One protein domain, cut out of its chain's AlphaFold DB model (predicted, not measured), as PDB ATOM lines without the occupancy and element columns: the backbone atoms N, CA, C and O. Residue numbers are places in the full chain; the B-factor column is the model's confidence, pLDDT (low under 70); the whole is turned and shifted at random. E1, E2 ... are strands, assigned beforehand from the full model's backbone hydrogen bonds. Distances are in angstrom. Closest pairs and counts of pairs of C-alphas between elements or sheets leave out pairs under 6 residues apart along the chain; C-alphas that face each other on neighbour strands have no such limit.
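AT A GLANCE: This is residues 3 to 87 of the 88 residues of the protein "Omp28-related outer membrane protein" of Bacteroidales bacterium (UniProt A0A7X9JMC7). With little regular structure, the domain is two separate two-stranded hairpins, E1-E2 at one end of the long axis and E3-E4 farther along, joined by a long looping stretch, residues 22 to 65, from which residues 40 to 47 stick out. The 85 printed residues hold no named helix and four strands, E1 to E4 in order, in two antiparallel sheets; the class is all strand, with 27 residues in named elements. It is elongated, 58 by 32 by 20 A, and only just extended, close to loose, with a radius of gyration of the C-alphas of 18.1 A.

IN THESE COORDINATES: E1, residues 3 to 7, begins at C-alpha 3 (-54.087, 27.403, 27.625). E2 is residues 15 to 21. E3, residues 66 to 72, measures 19.1 A; E4, residues 79 to 86, measures 20.5 A and ends at C-alpha 86 (-51.007, 42.390, 39.885).

HOW THE PARTS SIT: E1 and E2 form a hairpin, antiparallel at 131 degrees, with N 6 and O 16 2.9 A apart, within hydrogen-bond range. E3 and E4 form another, at 166 degrees, with N 67 and O 85 at 2.8 A. E2 and E3 are apart.

THE WHOLE: The C-alphas farthest apart, of Asn 12 and Gln 43, are 58.0 A apart. The link E2 to E3 is long, 44 residues. The printed part has no cut, and no printed residue is under pLDDT 70.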
ATOM      1  N   ILE A   3     -53.791  28.804  27.929       92.38
ATOM      2  CA  ILE A   3     -54.087  27.403  27.625       92.38
ATOM      3  C   ILE A   3     -53.531  27.103  26.235       92.38
ATOM      4  O   ILE A   3     -53.869  27.807  25.284       92.38
ATOM      5  N   SER A   4     -52.651  26.110  26.135       93.31
ATOM      6  CA  SER A   4     -52.052  25.664  24.874       93.31
ATOM      7  C   SER A   4     -51.606  24.206  24.982       93.31
ATOM      8  O   SER A   4     -51.577  23.635  26.072       93.31
ATOM      9  N   ALA A   5     -51.251  23.605  23.850       95.81
ATOM     10  CA  ALA A   5     -50.680  22.271  23.832       95.81
ATOM     11  C   ALA A   5     -49.273  22.268  24.456       95.81
ATOM     12  O   ALA A   5     -48.440  23.107  24.107       95.81
ATOM     13  N   GLN A   6     -49.010  21.295  25.328       96.19
ATOM     14  CA  GLN A   6     -47.699  20.997  25.905       96.19
ATOM     15  C   GLN A   6     -47.394  19.516  25.677       96.19
ATOM     16  O   GLN A   6     -48.261  18.660  25.864       96.19
ATOM     17  N   THR A   7     -46.157  19.210  25.294       96.38
ATOM     18  CA  THR A   7     -45.652  17.834  25.311       96.38
ATOM     19  C   THR A   7     -44.975  17.573  26.649       96.38
ATOM     20  O   THR A   7     -44.093  18.329  27.059       96.38
ATOM     21  N   ASP A   8     -45.400  16.508  27.314       94.56
ATOM     22  CA  ASP A   8     -44.847  15.987  28.556       94.56
ATOM     23  C   ASP A   8     -44.526  14.500  28.347       94.56
ATOM     24  O   ASP A   8     -45.421  13.677  28.153       94.56
ATOM     25  N   TYR A   9     -43.236  14.163  28.319       95.94
ATOM     26  CA  TYR A   9     -42.779  12.797  28.053       95.94
ATOM     27  C   TYR A   9     -43.021  11.840  29.230       95.94
ATOM     28  O   TYR A   9     -42.923  10.629  29.033       95.94
ATOM     29  N   ASP A  10     -43.393  12.362  30.404       95.81
ATOM     30  CA  ASP A  10     -43.731  11.566  31.587       95.81
ATOM     31  C   ASP A  10     -45.229  11.182  31.634       95.81
ATOM     32  O   ASP A  10     -45.656  10.438  32.519       95.81
ATOM     33  N   GLN A  11     -46.044  11.657  30.682       92.19
ATOM     34  CA  GLN A  11     -47.484  11.374  30.582       92.19
ATOM     35  C   GLN A  11     -47.820  10.420  29.425       92.19
ATOM     36  O   GLN A  11     -47.107  10.334  28.428       92.19
ATOM     37  N   ASN A  12     -48.959   9.721  29.521       92.19
ATOM     38  CA  ASN A  12     -49.516   8.921  28.425       92.19
ATOM     39  C   ASN A  12     -51.023   9.219  28.252       92.19
ATOM     40  O   ASN A  12     -51.813   8.804  29.103       92.19
ATOM     41  N   PRO A  13     -51.454   9.914  27.179       93.25
ATOM     42  CA  PRO A  13     -50.650  10.379  26.047       93.25
ATOM     43  C   PRO A  13     -49.669  11.494  26.436       93.25
ATOM     44  O   PRO A  13     -49.959  12.308  27.307       93.25
ATOM     45  N   THR A  14     -48.528  11.553  25.747       96.69
ATOM     46  CA  THR A  14     -47.488  12.571  25.988       96.69
ATOM     47  C   THR A  14     -47.924  13.978  25.577       96.69
ATOM     48  O   THR A  14     -47.358  14.976  26.014       96.69
ATOM     49  N   LEU A  15     -48.929  14.092  24.708       97.12
ATOM     50  CA  LEU A  15     -49.510  15.369  24.317       97.12
ATOM     51  C   LEU A  15     -50.644  15.745  25.274       97.12
ATOM     52  O   LEU A  15     -51.653  15.046  25.342       97.12
ATOM     53  N   ILE A  16     -50.516  16.904  25.919       96.62
ATOM     54  CA  ILE A  16     -51.566  17.537  26.719       96.62
ATOM     55  C   ILE A  16     -52.109  18.727  25.913       96.62
ATOM     56  O   ILE A  16     -51.469  19.779  25.886       96.62
ATOM     57  N   PRO A  17     -53.275  18.618  25.243       94.81
ATOM     58  CA  PRO A  17     -53.755  19.667  24.333       94.81
ATOM     59  C   PRO A  17     -54.124  20.988  25.022       94.81
ATOM     60  O   PRO A  17     -54.042  22.043  24.402       94.81
ATOM     61  N   ASN A  18     -54.541  20.930  26.292       95.62
ATOM     62  CA  ASN A  18     -55.059  22.070  27.057       95.62
ATOM     63  C   ASN A  18     -54.256  22.291  28.348       95.62
ATOM     64  O   ASN A  18     -54.820  22.327  29.442       95.62
ATOM     65  N   TYR A  19     -52.937  22.408  28.237       94.56
ATOM     66  CA  TYR A  19     -52.075  22.679  29.381       94.56
ATOM     67  C   TYR A  19     -52.158  24.152  29.803       94.56
ATOM     68  O   TYR A  19     -52.129  25.061  28.970       94.56
ATOM     69  N   LEU A  20     -52.260  24.398  31.112       94.19
ATOM     70  CA  LEU A  20     -52.315  25.742  31.684       94.19
ATOM     71  C   LEU A  20     -50.900  26.263  31.968       94.19
ATOM     72  O   LEU A  20     -50.333  26.018  33.029       94.19
ATOM     73  N   HIS A  21     -50.353  27.051  31.049       94.38
ATOM     74  CA  HIS A  21     -49.067  27.713  31.241       94.38
ATOM     75  C   HIS A  21     -49.197  28.913  32.187       94.38
ATOM     76  O   HIS A  21     -49.989  29.838  31.953       94.38
ATOM     77  N   MET A  22     -48.370  28.927  33.231       94.62
ATOM     78  CA  MET A  22     -48.264  30.009  34.213       94.62
ATOM     79  C   MET A  22     -47.017  30.861  33.943       94.62
ATOM     80  O   MET A  22     -46.058  30.381  33.352       94.62
ATOM     81  N   HIS A  23     -47.053  32.142  34.329       93.50
ATOM     82  CA  HIS A  23     -45.921  33.087  34.229       93.50
ATOM     83  C   HIS A  23     -45.227  33.188  32.853       93.50
ATOM     84  O   HIS A  23     -44.041  33.488  32.764       93.50
ATOM     85  N   VAL A  24     -45.969  32.986  31.759       94.81
ATOM     86  CA  VAL A  24     -45.435  33.146  30.397       94.81
ATOM     87  C   VAL A  24     -45.109  34.615  30.126       94.81
ATOM     88  O   VAL A  24     -45.995  35.471  30.217       94.81
ATOM     89  N   PHE A  25     -43.865  34.899  29.738       94.69
ATOM     90  CA  PHE A  25     -43.452  36.215  29.257       94.69
ATOM     91  C   PHE A  25     -44.170  36.553  27.945       94.69
ATOM     92  O   PHE A  25     -44.145  35.768  26.999       94.69
ATOM     93  N   ARG A  26     -44.829  37.717  27.882       94.12
ATOM     94  CA  ARG A  26     -45.632  38.106  26.706       94.12
ATOM     95  C   ARG A  26     -45.237  39.410  26.046       94.12
ATOM     96  O   ARG A  26     -45.534  39.597  24.871       94.12
ATOM     97  N   ALA A  27     -44.661  40.328  26.807       94.94
ATOM     98  CA  ALA A  27     -44.323  41.656  26.334       94.94
ATOM     99  C   ALA A  27     -43.296  42.299  27.260       94.94
ATOM    100  O   ALA A  27     -43.230  41.975  28.445       94.94
ATOM    101  N   SER A  28     -42.548  43.251  26.709       95.88
ATOM    102  CA  SER A  28     -41.703  44.162  27.471       95.88
ATOM    103  C   SER A  28     -42.255  45.579  27.372       95.88
ATOM    104  O   SER A  28     -42.661  46.015  26.294       95.88
ATOM    105  N   PHE A  29     -42.243  46.299  28.491       95.69
ATOM    106  CA  PHE A  29     -42.616  47.713  28.559       95.69
ATOM    107  C   PHE A  29     -41.543  48.640  27.975       95.69
ATOM    108  O   PHE A  29     -41.854  49.755  27.563       95.69
ATOM    109  N   ASN A  30     -40.283  48.202  27.957       96.00
ATOM    110  CA  ASN A  30     -39.135  49.045  27.626       96.00
ATOM    111  C   ASN A  30     -38.048  48.317  26.811       96.00
ATOM    112  O   ASN A  30     -36.882  48.694  26.851       96.00
ATOM    113  N   GLY A  31     -38.438  47.298  26.039       94.69
ATOM    114  CA  GLY A  31     -37.563  46.562  25.120       94.69
ATOM    115  C   GLY A  31     -36.819  45.380  25.752       94.69
ATOM    116  O   GLY A  31     -36.958  45.094  26.937       94.69
ATOM    117  N   THR A  32     -36.046  44.656  24.938       94.25
ATOM    118  CA  THR A  32     -35.357  43.411  25.337       94.25
ATOM    119  C   THR A  32     -34.343  43.611  26.461       94.25
ATOM    120  O   THR A  32     -34.188  42.741  27.307       94.25
ATOM    121  N   TRP A  33     -33.673  44.763  26.474       95.19
ATOM    122  CA  TRP A  33     -32.581  45.077  27.402       95.19
ATOM    123  C   TRP A  33     -32.995  46.080  28.486       95.19
ATOM    124  O   TRP A  33     -32.195  46.445  29.344       95.19
ATOM    125  N   GLY A  34     -34.252  46.518  28.459       94.75
ATOM    126  CA  GLY A  34     -34.768  47.537  29.356       94.75
ATOM    127  C   GLY A  34     -34.256  48.945  29.047       94.75
ATOM    128  O   GLY A  34     -33.950  49.302  27.910       94.75
ATOM    129  N   THR A  35     -34.195  49.777  30.083       94.12
ATOM    130  CA  THR A  35     -33.729  51.166  30.010       94.12
ATOM    131  C   THR A  35     -32.698  51.394  31.098       94.12
ATOM    132  O   THR A  35     -32.877  50.929  32.221       94.12
ATOM    133  N   GLU A  36     -31.647  52.139  30.771       92.88
ATOM    134  CA  GLU A  36     -30.604  52.488  31.726       92.88
ATOM    135  C   GLU A  36     -31.173  53.245  32.938       92.88
ATOM    136  O   GLU A  36     -31.972  54.185  32.816       92.88
ATOM    137  N   VAL A  37     -30.728  52.838  34.127       90.56
ATOM    138  CA  VAL A  37     -30.988  53.544  35.381       90.56
ATOM    139  C   VAL A  37     -29.736  54.367  35.706       90.56
ATOM    140  O   VAL A  37     -28.683  53.775  35.934       90.56
ATOM    141  N   PRO A  38     -29.800  55.714  35.743       86.25
ATOM    142  CA  PRO A  38     -28.613  56.569  35.840       86.25
ATOM    143  C   PRO A  38     -28.076  56.667  37.280       86.25
ATOM    144  O   PRO A  38     -28.006  57.756  37.851       86.25
ATOM    145  N   ILE A  39     -27.721  55.526  37.883       82.69
ATOM    146  CA  ILE A  39     -27.336  55.386  39.300       82.69
ATOM    147  C   ILE A  39     -26.127  56.261  39.652       82.69
ATOM    148  O   ILE A  39     -26.090  56.844  40.729       82.69
ATOM    149  N   SER A  40     -25.173  56.427  38.731       83.94
ATOM    150  CA  SER A  40     -23.953  57.225  38.938       83.94
ATOM    151  C   SER A  40     -24.215  58.702  39.261       83.94
ATOM    152  O   SER A  40     -23.348  59.376  39.811       83.94
ATOM    153  N   THR A  41     -25.408  59.207  38.937       86.38
ATOM    154  CA  THR A  41     -25.826  60.599  39.179       86.38
ATOM    155  C   THR A  41     -26.774  60.746  40.369       86.38
ATOM    156  O   THR A  41     -27.377  61.805  40.542       86.38
ATOM    157  N   LYS A  42     -26.969  59.676  41.148       88.50
ATOM    158  CA  LYS A  42     -27.979  59.594  42.205       88.50
ATOM    159  C   LYS A  42     -27.347  59.371  43.564       88.50
ATOM    160  O   LYS A  42     -26.289  58.759  43.684       88.50
ATOM    161  N   GLN A  43     -28.019  59.880  44.586       91.25
ATOM    162  CA  GLN A  43     -27.656  59.699  45.982       91.25
ATOM    163  C   GLN A  43     -28.608  58.719  46.669       91.25
ATOM    164  O   GLN A  43     -29.730  58.476  46.220       91.25
ATOM    165  N   VAL A  44     -28.150  58.131  47.773       88.06
ATOM    166  CA  VAL A  44     -28.993  57.267  48.606       88.06
ATOM    167  C   VAL A  44     -30.193  58.075  49.105       88.06
ATOM    168  O   VAL A  44     -30.021  59.137  49.696       88.06
ATOM    169  N   GLY A  45     -31.399  57.555  48.870       89.69
ATOM    170  CA  GLY A  45     -32.662  58.232  49.181       89.69
ATOM    171  C   GLY A  45     -33.319  58.922  47.981       89.69
ATOM    172  O   GLY A  45     -34.495  59.273  48.064       89.69
ATOM    173  N   ASP A  46     -32.618  59.061  46.850       91.38
ATOM    174  CA  ASP A  46     -33.218  59.601  45.631       91.38
ATOM    175  C   ASP A  46     -34.308  58.675  45.080       91.38
ATOM    176  O   ASP A  46     -34.155  57.455  45.009       91.38
ATOM    177  N   THR A  47     -35.398  59.275  44.598       91.00
ATOM    178  CA  THR A  47     -36.461  58.560  43.882       91.00
ATOM    179  C   THR A  47     -36.327  58.781  42.377       91.00
ATOM    180  O   THR A  47     -36.254  59.914  41.901       91.00
ATOM    181  N   ILE A  48     -36.336  57.692  41.606       89.19
ATOM    182  CA  ILE A  48     -36.352  57.732  40.141       89.19
ATOM    183  C   ILE A  48     -37.745  57.326  39.663       89.19
ATOM    184  O   ILE A  48     -38.121  56.163  39.759       89.19
ATOM    185  N   LEU A  49     -38.496  58.276  39.103       91.56
ATOM    186  CA  LEU A  49     -39.779  57.991  38.464       91.56
ATOM    187  C   LEU A  49     -39.587  57.730  36.962       91.56
ATOM    188  O   LEU A  49     -38.883  58.471  36.262       91.56
ATOM    189  N   ARG A  50     -40.219  56.666  36.463       90.19
ATOM    190  CA  ARG A  50     -40.284  56.307  35.042       90.19
ATOM    191  C   ARG A  50     -41.695  55.850  34.711       90.19
ATOM    192  O   ARG A  50     -42.297  55.113  35.482       90.19
ATOM    193  N   ASN A  51     -42.187  56.278  33.555       93.62
ATOM    194  CA  ASN A  51     -43.487  55.879  33.038       93.62
ATOM    195  C   ASN A  51     -43.272  55.108  31.741       93.62
ATOM    196  O   ASN A  51     -42.590  55.595  30.840       93.62
ATOM    197  N   PHE A  52     -43.872  53.928  31.650       94.25
ATOM    198  CA  PHE A  52     -43.865  53.105  30.451       94.25
ATOM    199  C   PHE A  52     -45.297  52.763  30.069       94.25
ATOM    200  O   PHE A  52     -46.157  52.616  30.935       94.25
ATOM    201  N   ASN A  53     -45.540  52.621  28.771       94.44
ATOM    202  CA  ASN A  53     -46.849  52.276  28.240       94.44
ATOM    203  C   ASN A  53     -46.732  51.014  27.393       94.44
ATOM    204  O   ASN A  53     -45.764  50.839  26.657       94.44
ATOM    205  N   LEU A  54     -47.749  50.165  27.474       92.94
ATOM    206  CA  LEU A  54     -47.889  48.978  26.647       92.94
ATOM    207  C   LEU A  54     -49.293  48.979  26.047       92.94
ATOM    208  O   LEU A  54     -50.278  49.161  26.764       92.94
ATOM    209  N   THR A  55     -49.401  48.743  24.742       93.81
ATOM    210  CA  THR A  55     -50.703  48.501  24.114       93.81
ATOM    211  C   THR A  55     -51.252  47.162  24.593       93.81
ATOM    212  O   THR A  55     -50.638  46.115  24.385       93.81
ATOM    213  N   TRP A  56     -52.415  47.190  25.245       92.31
ATOM    214  CA  TRP A  56     -53.036  45.984  25.782       92.31
ATOM    215  C   TRP A  56     -53.548  45.069  24.668       92.31
ATOM    216  O   TRP A  56     -54.265  45.508  23.769       92.31
ATOM    217  N   ASN A  57     -53.232  43.777  24.757       93.25
ATOM    218  CA  ASN A  57     -53.840  42.766  23.902       93.25
ATOM    219  C   ASN A  57     -55.110  42.226  24.572       93.25
ATOM    220  O   ASN A  57     -55.050  41.576  25.616       93.25
ATOM    221  N   ASN A  58     -56.262  42.449  23.938       92.69
ATOM    222  CA  ASN A  58     -57.572  42.051  24.462       92.69
ATOM    223  C   ASN A  58     -57.749  40.533  24.650       92.69
ATOM    224  O   ASN A  58     -58.654  40.122  25.367       92.69
ATOM    225  N   ALA A  59     -56.885  39.696  24.065       91.12
ATOM    226  CA  ALA A  59     -56.878  38.255  24.320       91.12
ATOM    227  C   ALA A  59     -56.290  37.885  25.700       91.12
ATOM    228  O   ALA A  59     -56.405  36.741  26.139       91.12
ATOM    229  N   TRP A  60     -55.624  38.816  26.392       92.62
ATOM    230  CA  TRP A  60     -55.056  38.567  27.713       92.62
ATOM    231  C   TRP A  60     -56.102  38.760  28.813       92.62
ATOM    232  O   TRP A  60     -56.732  39.809  28.942       92.62
ATOM    233  N   ILE A  61     -56.245  37.745  29.665       92.69
ATOM    234  CA  ILE A  61     -57.113  37.801  30.843       92.69
ATOM    235  C   ILE A  61     -56.367  38.549  31.957       92.69
ATOM    236  O   ILE A  61     -55.444  37.987  32.549       92.69
ATOM    237  N   LYS A  62     -56.774  39.795  32.248       91.12
ATOM    238  CA  LYS A  62     -56.114  40.702  33.214       91.12
ATOM    239  C   LYS A  62     -55.804  40.054  34.564       91.12
ATOM    240  O   LYS A  62     -54.647  40.037  34.957       91.12
ATOM    241  N   LYS A  63     -56.796  39.413  35.197       92.31
ATOM    242  CA  LYS A  63     -56.642  38.732  36.502       92.31
ATOM    243  C   LYS A  63     -55.584  37.619  36.537       92.31
ATOM    244  O   LYS A  63     -55.220  37.158  37.606       92.31
ATOM    245  N   ASN A  64     -55.136  37.147  35.372       92.94
ATOM    246  CA  ASN A  64     -54.124  36.100  35.244       92.94
ATOM    247  C   ASN A  64     -52.785  36.661  34.723       92.94
ATOM    248  O   ASN A  64     -51.973  35.895  34.188       92.94
ATOM    249  N   CYS A  65     -52.602  37.980  34.755       94.44
ATOM    250  CA  CYS A  65     -51.413  38.672  34.284       94.44
ATOM    251  C   CYS A  65     -50.768  39.434  35.442       94.44
ATOM    252  O   CYS A  65     -51.457  40.032  36.263       94.44
ATOM    253  N   HIS A  66     -49.441  39.434  35.446       95.44
ATOM    254  CA  HIS A  66     -48.621  40.137  36.421       95.44
ATOM    255  C   HIS A  66     -47.607  40.991  35.667       95.44
ATOM    256  O   HIS A  66     -47.174  40.621  34.569       95.44
ATOM    257  N   ILE A  67     -47.228  42.115  36.256       95.56
ATOM    258  CA  ILE A  67     -46.111  42.936  35.803       95.56
ATOM    259  C   ILE A  67     -44.931  42.606  36.706       95.56
ATOM    260  O   ILE A  67     -45.058  42.662  37.925       95.56
ATOM    261  N   VAL A  68     -43.797  42.262  36.104       96.75
ATOM    262  CA  VAL A  68     -42.541  42.036  36.820       96.75
ATOM    263  C   VAL A  68     -41.570  43.124  36.394       96.75
ATOM    264  O   VAL A  68     -41.291  43.273  35.204       96.75
ATOM    265  N   ALA A  69     -41.080  43.888  37.361       95.75
ATOM    266  CA  ALA A  69     -40.049  44.894  37.166       95.75
ATOM    267  C   ALA A  69     -38.791  44.449  37.906       95.75
ATOM    268  O   ALA A  69     -38.866  43.988  39.042       95.75
ATOM    269  N   PHE A  70     -37.633  44.581  37.270       95.94
ATOM    270  CA  PHE A  70     -36.367  44.214  37.885       95.94
ATOM    271  C   PHE A  70     -35.250  45.155  37.458       95.94
ATOM    272  O   PHE A  70     -35.295  45.758  36.384       95.94
ATOM    273  N   ILE A  71     -34.241  45.261  38.316       94.88
ATOM    274  CA  ILE A  71     -32.984  45.949  38.038       94.88
ATOM    275  C   ILE A  71     -31.901  44.883  37.982       94.88
ATOM    276  O   ILE A  71     -31.851  44.005  38.843       94.88
ATOM    277  N   TYR A  72     -31.039  44.961  36.975       95.88
ATOM    278  CA  TYR A  72     -29.937  44.031  36.801       95.88
ATOM    279  C   TYR A  72     -28.649  44.770  36.445       95.88
ATOM    280  O   TYR A  72     -28.676  45.860  35.874       95.88
ATOM    281  N   ASP A  73     -27.522  44.169  36.807       94.56
ATOM    282  CA  ASP A  73     -26.193  44.632  36.435       94.56
ATOM    283  C   ASP A  73     -25.853  44.135  35.021       94.56
ATOM    284  O   ASP A  73     -25.882  42.937  34.750       94.56
ATOM    285  N   VAL A  74     -25.531  45.051  34.107       93.75
ATOM    286  CA  VAL A  74     -25.284  44.732  32.687       93.75
ATOM    287  C   VAL A  74     -23.943  44.039  32.422       93.75
ATOM    288  O   VAL A  74     -23.773  43.446  31.361       93.75
ATOM    289  N   ALA A  75     -22.981  44.107  33.346       94.56
ATOM    290  CA  ALA A  75     -21.675  43.468  33.183       94.56
ATOM    291  C   ALA A  75     -21.697  42.005  33.655       94.56
ATOM    292  O   ALA A  75     -21.039  41.148  33.067       94.56
ATOM    293  N   THR A  76     -22.460  41.719  34.710       96.44
ATOM    294  CA  THR A  76     -22.550  40.397  35.353       96.44
ATOM    295  C   THR A  76     -23.850  39.656  35.046       96.44
ATOM    296  O   THR A  76     -23.937  38.455  35.290       96.44
ATOM    297  N   ASN A  77     -24.860  40.345  34.505       94.56
ATOM    298  CA  ASN A  77     -26.237  39.868  34.325       94.56
ATOM    299  C   ASN A  77     -26.937  39.459  35.632       94.56
ATOM    300  O   ASN A  77     -27.946  38.752  35.609       94.56
ATOM    301  N   HIS A  78     -26.422  39.896  36.783       96.62
ATOM    302  CA  HIS A  78     -27.050  39.624  38.068       96.62
ATOM    303  C   HIS A  78     -28.268  40.511  38.287       96.62
ATOM    304  O   HIS A  78     -28.207  41.730  38.139       96.62
ATOM    305  N   ILE A  79     -29.367  39.890  38.707       96.38
ATOM    306  CA  ILE A  79     -30.553  40.600  39.173       96.38
ATOM    307  C   ILE A  79     -30.269  41.169  40.565       96.38
ATOM    308  O   ILE A  79     -29.901  40.433  41.478       96.38
ATOM    309  N   ILE A  80     -30.447  42.477  40.722       94.62
ATOM    310  CA  ILE A  80     -30.193  43.213  41.966       94.62
ATOM    311  C   ILE A  80     -31.465  43.270  42.818       94.62
ATOM    312  O   ILE A  80     -31.420  43.053  44.024       94.62
ATOM    313  N   GLN A  81     -32.605  43.556  42.185       94.06
ATOM    314  CA  GLN A  81     -33.909  43.640  42.842       94.06
ATOM    315  C   GLN A  81     -35.019  43.303  41.847       94.06
ATOM    316  O   GLN A  81     -34.887  43.572  40.651       94.06
ATOM    317  N   VAL A  82     -36.117  42.739  42.354       97.06
ATOM    318  CA  VAL A  82     -37.323  42.404  41.593       97.06
ATOM    319  C   VAL A  82     -38.547  42.809  42.396       97.06
ATOM    320  O   VAL A  82     -38.584  42.590  43.600       97.06
ATOM    321  N   GLU A  83     -39.558  43.322  41.710       97.19
ATOM    322  CA  GLU A  83     -40.901  43.520  42.241       97.19
ATOM    323  C   GLU A  83     -41.930  42.933  41.274       97.19
ATOM    324  O   GLU A  83     -41.755  42.971  40.049       97.19
ATOM    325  N   GLN A  84     -43.026  42.413  41.824       96.62
ATOM    326  CA  GLN A  84     -44.177  41.948  41.058       96.62
ATOM    327  C   GLN A  84     -45.426  42.720  41.483       96.62
ATOM    328  O   GLN A  84     -45.688  42.882  42.672       96.62
ATOM    329  N   ALA A  85     -46.231  43.130  40.507       95.69
ATOM    330  CA  ALA A  85     -47.533  43.738  40.732       95.69
ATOM    331  C   ALA A  85     -48.631  43.025  39.933       95.69
ATOM    332  O   ALA A  85     -48.430  42.631  38.778       95.69
ATOM    333  N   ASP A  86     -49.807  42.898  40.543       92.81
ATOM    334  CA  ASP A  86     -51.007  42.390  39.885       92.81
ATOM    335  C   ASP A  86     -51.692  43.497  39.081       92.81
ATOM    336  O   ASP A  86     -51.696  44.668  39.468       92.81
ATOM    337  N   ILE A  87     -52.289  43.126  37.947       88.38
ATOM    338  CA  ILE A  87     -53.063  44.065  37.131       88.38
ATOM    339  C   ILE A  87     -54.474  44.180  37.714       88.38
ATOM    340  O   ILE A  87     -55.194  43.181  37.778       88.38
TER     341      ILE A  87